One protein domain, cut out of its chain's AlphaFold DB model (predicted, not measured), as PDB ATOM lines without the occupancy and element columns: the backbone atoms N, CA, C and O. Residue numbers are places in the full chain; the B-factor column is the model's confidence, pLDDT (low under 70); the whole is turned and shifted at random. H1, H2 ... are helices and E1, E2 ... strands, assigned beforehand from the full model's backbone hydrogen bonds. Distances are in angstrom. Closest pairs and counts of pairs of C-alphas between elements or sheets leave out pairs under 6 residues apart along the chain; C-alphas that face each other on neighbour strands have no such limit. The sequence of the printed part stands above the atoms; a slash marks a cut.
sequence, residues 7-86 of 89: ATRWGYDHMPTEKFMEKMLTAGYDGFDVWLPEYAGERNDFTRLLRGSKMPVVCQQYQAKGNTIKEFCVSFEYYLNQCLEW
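Overview. This is residues 7 to 86 of the 89 residues of an uncharacterized protein of Chryseobacterium sp (UniProt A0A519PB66). A small two-strand parallel sheet, E1 and E2, sits near the middle of an elongated domain, with H1 toward one end of the long axis and H3 toward the other. H2 runs the same way as H1 at a shallow tilt, and after E2 the chain runs out through residues 61 to 68 and folds back along H3, so that residues 79 to 84 return near the sheet, mostly to E2. The printed part has 80 residues, with three named helices and two named strands in the order H1, E1, H2, E2, H3; the class is mostly helix. The whole is compact, with a radius of gyration of the C-alphas of 13.4 A, and spans 43 by 24 by 22 A.

Along the chain. The printed part begins at Ala 7, and residues 7 to 16 come before the first named element. H1 is residues 17 to 26, 14.3 A long from C-alpha 17 at (-44.150, -36.409, 54.363). E1 is residues 31 to 35, 13.3 A. H2 is residues 40 to 53, 20.0 A. E2 is residues 57 to 60, 9.5 A. H3, the longest helix, is residues 69 to 84, 22.2 A, from C-alpha 69 at (-55.919, -13.444, 35.220) to C-alpha 84 at (-37.688, -24.938, 40.510).

Arrangement. E1 and E2 are parallel neighbours, with 23 degrees between their directions; N 58 and O 32 are 2.8 A apart and N 34 and O 58 are 3.0 A apart, both within hydrogen-bond range. Residues 7 to 8 form a short parallel pairing with residues 32 to 33 of E1. E1, H2 and E2 form a strand-helix-strand unit, two parallel neighbour strands with a helix between them in the chain, and its crossover is right-handed. H1 and H2 only just touch, with 3 pairs of C-alphas within 8 A, and H2 does so with residues 46 to 49 alone. Their closest C-alphas, those of Thr 17 and Phe 46, are 6.8 A apart. The two helices run the same way at a shallow tilt of 20 degrees. The closest C-alphas of H1 and E1, those of Leu 25 and Gly 31, are 7.9 A apart. The closest C-alphas of E2 and H3, those of Cys 59 and Cys 83, are 6.6 A apart. H3 touches no helix, and it is apart from E1. In H1, H2 and H3 every O i to N i+4 pair is within hydrogen-bond range.

Size, cuts and confidence. The two C-alphas farthest apart, those of Thr 26 and Thr 68, are 42.8 A from each other. The printed part has no cut. The links H1 to E1, E1 to H2 and H2 to E2 are tight, and the link E2 to H3, 8 residues, is short. The mean pLDDT of the printed part is 90.5, and no printed residue is under 70.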
ATOM      1  N   ALA A   7     -46.747 -41.816  42.601       94.56
ATOM      2  CA  ALA A   7     -47.649 -41.822  43.740       94.56
ATOM      3  C   ALA A   7     -48.239 -40.430  43.978       94.56
ATOM      4  O   ALA A   7     -47.501 -39.475  44.233       94.56
ATOM      5  N   THR A   8     -49.569 -40.331  43.974       93.38
ATOM      6  CA  THR A   8     -50.258 -39.113  44.403       93.38
ATOM      7  C   THR A   8     -50.268 -38.991  45.926       93.38
ATOM      8  O   THR A   8     -50.482 -39.977  46.635       93.38
ATOM      9  N   ARG A   9     -50.075 -37.775  46.450       90.38
ATOM     10  CA  ARG A   9     -50.254 -37.499  47.890       90.38
ATOM     11  C   ARG A   9     -51.728 -37.376  48.300       90.38
ATOM     12  O   ARG A   9     -52.027 -37.343  49.491       90.38
ATOM     13  N   TRP A  10     -52.655 -37.345  47.346       89.31
ATOM     14  CA  TRP A  10     -54.088 -37.250  47.627       89.31
ATOM     15  C   TRP A  10     -54.537 -38.358  48.596       89.31
ATOM     16  O   TRP A  10     -54.307 -39.541  48.350       89.31
ATOM     17  N   GLY A  11     -55.164 -37.973  49.714       89.00
ATOM     18  CA  GLY A  11     -55.612 -38.903  50.760       89.00
ATOM     19  C   GLY A  11     -54.558 -39.255  51.822       89.00
ATOM     20  O   GLY A  11     -54.879 -39.961  52.778       89.00
ATOM     21  N   TYR A  12     -53.331 -38.735  51.706       90.19
ATOM     22  CA  TYR A  12     -52.237 -38.925  52.670       90.19
ATOM     23  C   TYR A  12     -51.883 -37.648  53.454       90.19
ATOM     24  O   TYR A  12     -50.816 -37.571  54.055       90.19
ATOM     25  N   ASP A  13     -52.770 -36.651  53.496       84.50
ATOM     26  CA  ASP A  13     -52.533 -35.354  54.163       84.50
ATOM     27  C   ASP A  13     -52.219 -35.473  55.659       84.50
ATOM     28  O   ASP A  13     -51.430 -34.713  56.210       84.50
ATOM     29  N   HIS A  14     -52.819 -36.468  56.311       88.88
ATOM     30  CA  HIS A  14     -52.632 -36.768  57.730       88.88
ATOM     31  C   HIS A  14     -51.292 -37.456  58.033       88.88
ATOM     32  O   HIS A  14     -50.924 -37.608  59.198       88.88
ATOM     33  N   MET A  15     -50.580 -37.926  57.005       90.50
ATOM     34  CA  MET A  15     -49.329 -38.655  57.152       90.50
ATOM     35  C   MET A  15     -48.139 -37.695  57.025       90.50
ATOM     36  O   MET A  15     -48.087 -36.905  56.077       90.50
ATOM     37  N   PRO A  16     -47.133 -37.788  57.916       89.06
ATOM     38  CA  PRO A  16     -45.889 -37.050  57.744       89.06
ATOM     39  C   PRO A  16     -45.251 -37.355  56.385       89.06
ATOM     40  O   PRO A  16     -45.157 -38.519  55.991       89.06
ATOM     41  N   THR A  17     -44.773 -36.317  55.695       86.69
ATOM     42  CA  THR A  17     -44.150 -36.409  54.363       86.69
ATOM     43  C   THR A  17     -43.139 -37.548  54.257       86.69
ATOM     44  O   THR A  17     -43.193 -38.336  53.319       86.69
ATOM     45  N   GLU A  18     -42.225 -37.648  55.222       89.06
ATOM     46  CA  GLU A  18     -41.170 -38.663  55.224       89.06
ATOM     47  C   GLU A  18     -41.744 -40.081  55.225       89.06
ATOM     48  O   GLU A  18     -41.315 -40.926  54.445       89.06
ATOM     49  N   LYS A  19     -42.784 -40.320  56.035       92.44
ATOM     50  CA  LYS A  19     -43.457 -41.618  56.113       92.44
ATOM     51  C   LYS A  19     -44.231 -41.949  54.848       92.44
ATOM     52  O   LYS A  19     -44.218 -43.100  54.420       92.44
ATOM     53  N   PHE A  20     -44.857 -40.952  54.231       92.00
ATOM     54  CA  PHE A  20     -45.477 -41.126  52.922       92.00
ATOM     55  C   PHE A  20     -44.431 -41.529  51.874       92.00
ATOM     56  O   PHE A  20     -44.607 -42.539  51.194       92.00
ATOM     57  N   MET A  21     -43.314 -40.803  51.791       90.69
ATOM     58  CA  MET A  21     -42.252 -41.089  50.826       90.69
ATOM     59  C   MET A  21     -41.629 -42.473  51.043       90.69
ATOM     60  O   MET A  21     -41.523 -43.240  50.091       90.69
ATOM     61  N   GLU A  22     -41.295 -42.836  52.285       92.69
ATOM     62  CA  GLU A  22     -40.773 -44.161  52.654       92.69
ATOM     63  C   GLU A  22     -41.732 -45.289  52.236       92.69
ATOM     64  O   GLU A  22     -41.320 -46.299  51.650       92.69
ATOM     65  N   LYS A  23     -43.033 -45.098  52.486       93.94
ATOM     66  CA  LYS A  23     -44.079 -46.053  52.112       93.94
ATOM     67  C   LYS A  23     -44.159 -46.234  50.595       93.94
ATOM     68  O   LYS A  23     -44.247 -47.370  50.137       93.94
ATOM     69  N   MET A  24     -44.138 -45.146  49.824       94.12
ATOM     70  CA  MET A  24     -44.241 -45.214  48.359       94.12
ATOM     71  C   MET A  24     -42.986 -45.811  47.716       94.12
ATOM     72  O   MET A  24     -43.107 -46.617  46.797       94.12
ATOM     73  N   LEU A  25     -41.801 -45.488  48.242       91.12
ATOM     74  CA  LEU A  25     -40.539 -46.104  47.821       91.12
ATOM     75  C   LEU A  25     -40.575 -47.622  48.023       91.12
ATOM     76  O   LEU A  25     -40.260 -48.383  47.113       91.12
ATOM     77  N   THR A  26     -41.025 -48.068  49.197       94.19
ATOM     78  CA  THR A  26     -41.139 -49.499  49.519       94.19
ATOM     79  C   THR A  26     -42.194 -50.204  48.660       94.19
ATOM     80  O   THR A  26     -42.054 -51.383  48.350       94.19
ATOM     81  N   ALA A  27     -43.247 -49.488  48.256       95.44
ATOM     82  CA  ALA A  27     -44.291 -50.003  47.373       95.44
ATOM     83  C   ALA A  27     -43.862 -50.094  45.895       95.44
ATOM     84  O   ALA A  27     -44.593 -50.684  45.102       95.44
ATOM     85  N   GLY A  28     -42.697 -49.546  45.529       94.69
ATOM     86  CA  GLY A  28     -42.145 -49.634  44.176       94.69
ATOM     87  C   GLY A  28     -42.669 -48.582  43.198       94.69
ATOM     88  O   GLY A  28     -42.648 -48.826  41.997       94.69
ATOM     89  N   TYR A  29     -43.153 -47.433  43.684       95.94
ATOM     90  CA  TYR A  29     -43.461 -46.298  42.808       95.94
ATOM     91  C   TYR A  29     -42.183 -45.682  42.244       95.94
ATOM     92  O   TYR A  29     -41.180 -45.589  42.947       95.94
ATOM     93  N   ASP A  30     -42.262 -45.178  41.016       94.88
ATOM     94  CA  ASP A  30     -41.140 -44.565  40.305       94.88
ATOM     95  C   ASP A  30     -40.944 -43.092  40.667       94.88
ATOM     96  O   ASP A  30     -39.920 -42.505  40.339       94.88
ATOM     97  N   GLY A  31     -41.907 -42.468  41.347       93.81
ATOM     98  CA  GLY A  31     -41.793 -41.089  41.802       93.81
ATOM     99  C   GLY A  31     -43.073 -40.546  42.412       93.81
ATOM    100  O   GLY A  31     -43.932 -41.302  42.869       93.81
ATOM    101  N   PHE A  32     -43.195 -39.222  42.432       93.31
ATOM    102  CA  PHE A  32     -44.237 -38.533  43.188       93.31
ATOM    103  C   PHE A  32     -45.019 -37.535  42.334       93.31
ATOM    104  O   PHE A  32     -44.441 -36.798  41.540       93.31
ATOM    105  N   ASP A  33     -46.331 -37.480  42.544       92.81
ATOM    106  CA  ASP A  33     -47.233 -36.456  42.017       92.81
ATOM    107  C   ASP A  33     -47.853 -35.698  43.200       92.81
ATOM    108  O   ASP A  33     -48.706 -36.210  43.932       92.81
ATOM    109  N   VAL A  34     -47.328 -34.507  43.475       91.19
ATOM    110  CA  VAL A  34     -47.566 -33.802  44.742       91.19
ATOM    111  C   VAL A  34     -47.758 -32.314  44.533       91.19
ATOM    112  O   VAL A  34     -47.284 -31.732  43.563       91.19
ATOM    113  N   TRP A  35     -48.428 -31.674  45.481       89.31
ATOM    114  CA  TRP A  35     -48.452 -30.221  45.581       89.31
ATOM    115  C   TRP A  35     -47.338 -29.720  46.497       89.31
ATOM    116  O   TRP A  35     -46.714 -30.473  47.252       89.31
ATOM    117  N   LEU A  36     -47.099 -28.418  46.433       88.44
ATOM    118  CA  LEU A  36     -46.102 -27.753  47.245       88.44
ATOM    119  C   LEU A  36     -46.629 -27.588  48.682       88.44
ATOM    120  O   LEU A  36     -47.693 -26.993  48.869       88.44
ATOM    121  N   PRO A  37     -45.908 -28.042  49.723       87.69
ATOM    122  CA  PRO A  37     -46.307 -27.764  51.103       87.69
ATOM    123  C   PRO A  37     -46.435 -26.255  51.346       87.69
ATOM    124  O   PRO A  37     -45.545 -25.490  50.961       87.69
ATOM    125  N   GLU A  38     -47.527 -25.805  51.970       84.06
ATOM    126  CA  GLU A  38     -47.790 -24.368  52.159       84.06
ATOM    127  C   GLU A  38     -46.813 -23.724  53.145       84.06
ATOM    128  O   GLU A  38     -46.356 -22.600  52.926       84.06
ATOM    129  N   TYR A  39     -46.434 -24.458  54.189       86.00
ATOM    130  CA  TYR A  39     -45.507 -23.984  55.205       86.00
ATOM    131  C   TYR A  39     -44.052 -24.114  54.741       86.00
ATOM    132  O   TYR A  39     -43.608 -25.172  54.295       86.00
ATOM    133  N   ALA A  40     -43.277 -23.036  54.892       84.44
ATOM    134  CA  ALA A  40     -41.881 -22.987  54.449       84.44
ATOM    135  C   ALA A  40     -40.991 -24.051  55.122       84.44
ATOM    136  O   ALA A  40     -40.122 -24.625  54.468       84.44
ATOM    137  N   GLY A  41     -41.226 -24.352  56.406       84.94
ATOM    138  CA  GLY A  41     -40.507 -25.416  57.118       84.94
ATOM    139  C   GLY A  41     -40.737 -26.790  56.485       84.94
ATOM    140  O   GLY A  41     -39.782 -27.469  56.117       84.94
ATOM    141  N   GLU A  42     -42.002 -27.142  56.247       84.62
ATOM    142  CA  GLU A  42     -42.369 -28.404  55.593       84.62
ATOM    143  C   GLU A  42     -41.830 -28.496  54.167       84.62
ATOM    144  O   GLU A  42     -41.419 -29.566  53.725       84.62
ATOM    145  N   ARG A  43     -41.797 -27.374  53.445       86.94
ATOM    146  CA  ARG A  43     -41.225 -27.302  52.100       86.94
ATOM    147  C   ARG A  43     -39.733 -27.604  52.104       86.94
ATOM    148  O   ARG A  43     -39.285 -28.374  51.263       86.94
ATOM    149  N   ASN A  44     -38.980 -27.056  53.056       86.69
ATOM    150  CA  ASN A  44     -37.551 -27.337  53.193       86.69
ATOM    151  C   ASN A  44     -37.288 -28.818  53.484       86.69
ATOM    152  O   ASN A  44     -36.406 -29.422  52.868       86.69
ATOM    153  N   ASP A  45     -38.075 -29.414  54.379       86.69
ATOM    154  CA  ASP A  45     -37.974 -30.839  54.690       86.69
ATOM    155  C   ASP A  45     -38.338 -31.707  53.479       86.69
ATOM    156  O   ASP A  45     -37.603 -32.637  53.146       86.69
ATOM    157  N   PHE A  46     -39.411 -31.357  52.762       87.50
ATOM    158  CA  PHE A  46     -39.829 -32.026  51.528       87.50
ATOM    159  C   PHE A  46     -38.726 -31.969  50.464       87.50
ATOM    160  O   PHE A  46     -38.314 -33.001  49.938       87.50
ATOM    161  N   THR A  47     -38.166 -30.782  50.207       87.00
ATOM    162  CA  THR A  47     -37.048 -30.583  49.275       87.00
ATOM    163  C   THR A  47     -35.833 -31.428  49.660       87.00
ATOM    164  O   THR A  47     -35.210 -32.046  48.795       87.00
ATOM    165  N   ARG A  48     -35.482 -31.483  50.953       87.81
ATOM    166  CA  ARG A  48     -34.360 -32.296  51.449       87.81
ATOM    167  C   ARG A  48     -34.585 -33.784  51.174       87.81
ATOM    168  O   ARG A  48     -33.680 -34.445  50.669       87.81
ATOM    169  N   LEU A  49     -35.778 -34.294  51.476       87.44
ATOM    170  CA  LEU A  49     -36.138 -35.700  51.270       87.44
ATOM    171  C   LEU A  49     -36.156 -36.073  49.783       87.44
ATOM    172  O   LEU A  49     -35.571 -37.085  49.395       87.44
ATOM    173  N   LEU A  50     -36.748 -35.225  48.935       86.50
ATOM    174  CA  LEU A  50     -36.746 -35.416  47.485       86.50
ATOM    175  C   LEU A  50     -35.325 -35.523  46.935       86.50
ATOM    176  O   LEU A  50     -35.011 -36.483  46.229       86.50
ATOM    177  N   ARG A  51     -34.449 -34.585  47.321       84.69
ATOM    178  CA  ARG A  51     -33.035 -34.575  46.917       84.69
ATOM    179  C   ARG A  51     -32.309 -35.863  47.297       84.69
ATOM    180  O   ARG A  51     -31.537 -36.375  46.492       84.69
ATOM    181  N   GLY A  52     -32.581 -36.400  48.488       82.75
ATOM    182  CA  GLY A  52     -32.017 -37.673  48.944       82.75
ATOM    183  C   GLY A  52     -32.519 -38.883  48.150       82.75
ATOM    184  O   GLY A  52     -31.737 -39.785  47.862       82.75
ATOM    185  N   SER A  53     -33.798 -38.885  47.761       81.94
ATOM    186  CA  SER A  53     -34.427 -40.011  47.053       81.94
ATOM    187  C   SER A  53     -34.053 -40.120  45.570       81.94
ATOM    188  O   SER A  53     -34.138 -41.206  45.008       81.94
ATOM    189  N   LYS A  54     -33.653 -39.009  44.932       81.38
ATOM    190  CA  LYS A  54     -33.434 -38.897  43.472       81.38
ATOM    191  C   LYS A  54     -34.642 -39.293  42.611       81.38
ATOM    192  O   LYS A  54     -34.486 -39.518  41.413       81.38
ATOM    193  N   MET A  55     -35.835 -39.360  43.198       86.12
ATOM    194  CA  MET A  55     -37.041 -39.730  42.470       86.12
ATOM    195  C   MET A  55     -37.564 -38.550  41.641       86.12
ATOM    196  O   MET A  55     -37.517 -37.407  42.111       86.12
ATOM    197  N   PRO A  56     -38.094 -38.792  40.431       90.62
ATOM    198  CA  PRO A  56     -38.825 -37.787  39.677       90.62
ATOM    199  C   PRO A  56     -40.054 -37.299  40.450       90.62
ATOM    200  O   PRO A  56     -40.724 -38.049  41.167       90.62
ATOM    201  N   VAL A  57     -40.357 -36.014  40.277       91.12
ATOM    202  CA  VAL A  57     -41.496 -35.351  40.914       91.12
ATOM    203  C   VAL A  57     -42.249 -34.534  39.883       91.12
ATOM    204  O   VAL A  57     -41.654 -33.754  39.139       91.12
ATOM    205  N   VAL A  58     -43.567 -34.674  39.895       92.19
ATOM    206  CA  VAL A  58     -44.506 -33.777  39.229       92.19
ATOM    207  C   VAL A  58     -45.134 -32.883  40.297       92.19
ATOM    208  O   VAL A  58     -45.663 -33.364  41.296       92.19
ATOM    209  N   CYS A  59     -45.013 -31.567  40.102       90.12
ATOM    210  CA  CYS A  59     -45.516 -30.541  41.018       90.12
ATOM    211  C   CYS A  59     -46.875 -30.038  40.511       90.12
ATOM    212  O   CYS A  59     -46.936 -29.342  39.491       90.12
ATOM    213  N   GLN A  60     -47.959 -30.368  41.206       89.62
ATOM    214  CA  GLN A  60     -49.305 -29.899  40.880       89.62
ATOM    215  C   GLN A  60     -49.433 -28.397  41.160       89.62
ATOM    216  O   GLN A  60     -48.999 -27.911  42.201       89.62
ATOM    217  N   GLN A  61     -50.076 -27.659  40.251       88.31
ATOM    218  CA  GLN A  61     -50.219 -26.196  40.344       88.31
ATOM    219  C   GLN A  61     -51.639 -25.738  40.707       88.31
ATOM    220  O   GLN A  61     -51.972 -24.568  40.538       88.31
ATOM    221  N   TYR A  62     -52.485 -26.637  41.228       89.62
ATOM    222  CA  TYR A  62     -53.858 -26.288  41.625       89.62
ATOM    223  C   TYR A  62     -53.906 -25.216  42.731       89.62
ATOM    224  O   TYR A  62     -54.939 -24.584  42.926       89.62
ATOM    225  N   GLN A  63     -52.799 -25.017  43.457       90.62
ATOM    226  CA  GLN A  63     -52.674 -24.030  44.532       90.62
ATOM    227  C   GLN A  63     -52.567 -22.585  44.017       90.62
ATOM    228  O   GLN A  63     -52.759 -21.644  44.792       90.62
ATOM    229  N   ALA A  64     -52.262 -22.386  42.729       93.38
ATOM    230  CA  ALA A  64     -52.263 -21.059  42.129       93.38
ATOM    231  C   ALA A  64     -53.671 -20.450  42.192       93.38
ATOM    232  O   ALA A  64     -54.658 -21.083  41.820       93.38
ATOM    233  N   LYS A  65     -53.764 -19.210  42.676       95.19
ATOM    234  CA  LYS A  65     -55.035 -18.551  43.005       95.19
ATOM    235  C   LYS A  65     -55.098 -17.119  42.489       95.19
ATOM    236  O   LYS A  65     -54.075 -16.480  42.273       95.19
ATOM    237  N   GLY A  66     -56.311 -16.601  42.342       96.25
ATOM    238  CA  GLY A  66     -56.574 -15.224  41.931       96.25
ATOM    239  C   GLY A  66     -57.978 -15.085  41.358       96.25
ATOM    240  O   GLY A  66     -58.474 -16.008  40.718       96.25
ATOM    241  N   ASN A  67     -58.615 -13.937  41.579       97.50
ATOM    242  CA  ASN A  67     -59.937 -13.634  41.019       97.50
ATOM    243  C   ASN A  67     -59.835 -12.967  39.639       97.50
ATOM    244  O   ASN A  67     -60.836 -12.796  38.946       97.50
ATOM    245  N   THR A  68     -58.620 -12.594  39.228       98.19
ATOM    246  CA  THR A  68     -58.308 -12.083  37.892       98.19
ATOM    247  C   THR A  68     -57.158 -12.869  37.267       98.19
ATOM    248  O   THR A  68     -56.339 -13.462  37.971       98.19
ATOM    249  N   ILE A  69     -57.041 -12.817  35.936       97.69
ATOM    250  CA  ILE A  69     -55.919 -13.444  35.220       97.69
ATOM    251  C   ILE A  69     -54.560 -12.932  35.716       97.69
ATOM    252  O   ILE A  69     -53.617 -13.703  35.848       97.69
ATOM    253  N   LYS A  70     -54.466 -11.638  36.049       98.25
ATOM    254  CA  LYS A  70     -53.230 -11.028  36.544       98.25
ATOM    255  C   LYS A  70     -52.837 -11.598  37.906       98.25
ATOM    256  O   LYS A  70     -51.679 -11.953  38.098       98.25
ATOM    257  N   GLU A  71     -53.790 -11.695  38.828       98.00
ATOM    258  CA  GLU A  71     -53.561 -12.285  40.152       98.00
ATOM    259  C   GLU A  71     -53.167 -13.759  40.046       98.00
ATOM    260  O   GLU A  71     -52.198 -14.176  40.677       98.00
ATOM    261  N   PHE A  72     -53.859 -14.518  39.187       97.50
ATOM    262  CA  PHE A  72     -53.534 -15.918  38.935       97.50
ATOM    263  C   PHE A  72     -52.110 -16.082  38.398       97.50
ATOM    264  O   PHE A  72     -51.359 -16.885  38.941       97.50
ATOM    265  N   CYS A  73     -51.703 -15.304  37.389       97.62
ATOM    266  CA  CYS A  73     -50.352 -15.382  36.829       97.62
ATOM    267  C   CYS A  73     -49.269 -15.093  37.878       97.62
ATOM    268  O   CYS A  73     -48.280 -15.818  37.930       97.62
ATOM    269  N   VAL A  74     -49.473 -14.091  38.742       97.88
ATOM    270  CA  VAL A  74     -48.541 -13.781  39.841       97.88
ATOM    271  C   VAL A  74     -48.458 -14.944  40.831       97.88
ATOM    272  O   VAL A  74     -47.367 -15.354  41.225       97.88
ATOM    273  N   SER A  75     -49.601 -15.513  41.224       95.81
ATOM    274  CA  SER A  75     -49.619 -16.669  42.123       95.81
ATOM    275  C   SER A  75     -48.971 -17.897  41.485       95.81
ATOM    276  O   SER A  75     -48.241 -18.617  42.159       95.81
ATOM    277  N   PHE A  76     -49.235 -18.151  40.208       95.88
ATOM    278  CA  PHE A  76     -48.692 -19.280  39.464       95.88
ATOM    279  C   PHE A  76     -47.172 -19.171  39.313       95.88
ATOM    280  O   PHE A  76     -46.461 -20.135  39.579       95.88
ATOM    281  N   GLU A  77     -46.657 -17.985  38.978       95.50
ATOM    282  CA  GLU A  77     -45.218 -17.714  38.922       95.50
ATOM    283  C   GLU A  77     -44.536 -17.971  40.272       95.50
ATOM    284  O   GLU A  77     -43.460 -18.570  40.316       95.50
ATOM    285  N   TYR A  78     -45.170 -17.579  41.383       92.75
ATOM    286  CA  TYR A  78     -44.669 -17.906  42.715       92.75
ATOM    287  C   TYR A  78     -44.512 -19.424  42.895       92.75
ATOM    288  O   TYR A  78     -43.411 -19.879  43.205       92.75
ATOM    289  N   TYR A  79     -45.559 -20.222  42.656       92.19
ATOM    290  CA  TYR A  79     -45.485 -21.678  42.841       92.19
ATOM    291  C   TYR A  79     -44.499 -22.351  41.875       92.19
ATOM    292  O   TYR A  79     -43.752 -23.238  42.294       92.19
ATOM    293  N   LEU A  80     -44.413 -21.893  40.620       91.94
ATOM    294  CA  LEU A  80     -43.413 -22.378  39.666       91.94
ATOM    295  C   LEU A  80     -41.987 -22.160  40.174       91.94
ATOM    296  O   LEU A  80     -41.186 -23.096  40.166       91.94
ATOM    297  N   ASN A  81     -41.676 -20.953  40.654       91.31
ATOM    298  CA  ASN A  81     -40.352 -20.636  41.186       91.31
ATOM    299  C   ASN A  81     -39.985 -21.511  42.388       91.31
ATOM    300  O   ASN A  81     -38.834 -21.906  42.534       91.31
ATOM    301  N   GLN A  82     -40.962 -21.869  43.217       88.38
ATOM    302  CA  GLN A  82     -40.734 -22.771  44.340       88.38
ATOM    303  C   GLN A  82     -40.462 -24.210  43.882       88.38
ATOM    304  O   GLN A  82     -39.527 -24.835  44.375       88.38
ATOM    305  N   CYS A  83     -41.203 -24.734  42.895       88.19
ATOM    306  CA  CYS A  83     -40.914 -26.071  42.362       88.19
ATOM    307  C   CYS A  83     -39.551 -26.115  41.629       88.19
ATOM    308  O   CYS A  83     -38.928 -27.174  41.564       88.19
ATOM    309  N   LEU A  84     -39.034 -24.990  41.105       86.44
ATOM    310  CA  LEU A  84     -37.688 -24.938  40.510       86.44
ATOM    311  C   LEU A  84     -36.574 -25.256  41.519       86.44
ATOM    312  O   LEU A  84     -35.520 -25.748  41.111       86.44
ATOM    313  N   GLU A  85     -36.790 -25.050  42.820       81.75
ATOM    314  CA  GLU A  85     -35.823 -25.425  43.862       81.75
ATOM    315  C   GLU A  85     -35.624 -26.946  43.972       81.75
ATOM    316  O   GLU A  85     -34.607 -27.413  44.501       81.75
ATOM    317  N   TRP A  86     -36.572 -27.729  43.448       78.88
ATOM    318  CA  TRP A  86     -36.527 -29.191  43.433       78.88
ATOM    319  C   TRP A  86     -35.722 -29.760  42.267       78.88
ATOM    320  O   TRP A  86     -35.501 -30.969  42.225       78.88
TER     321      TRP A  86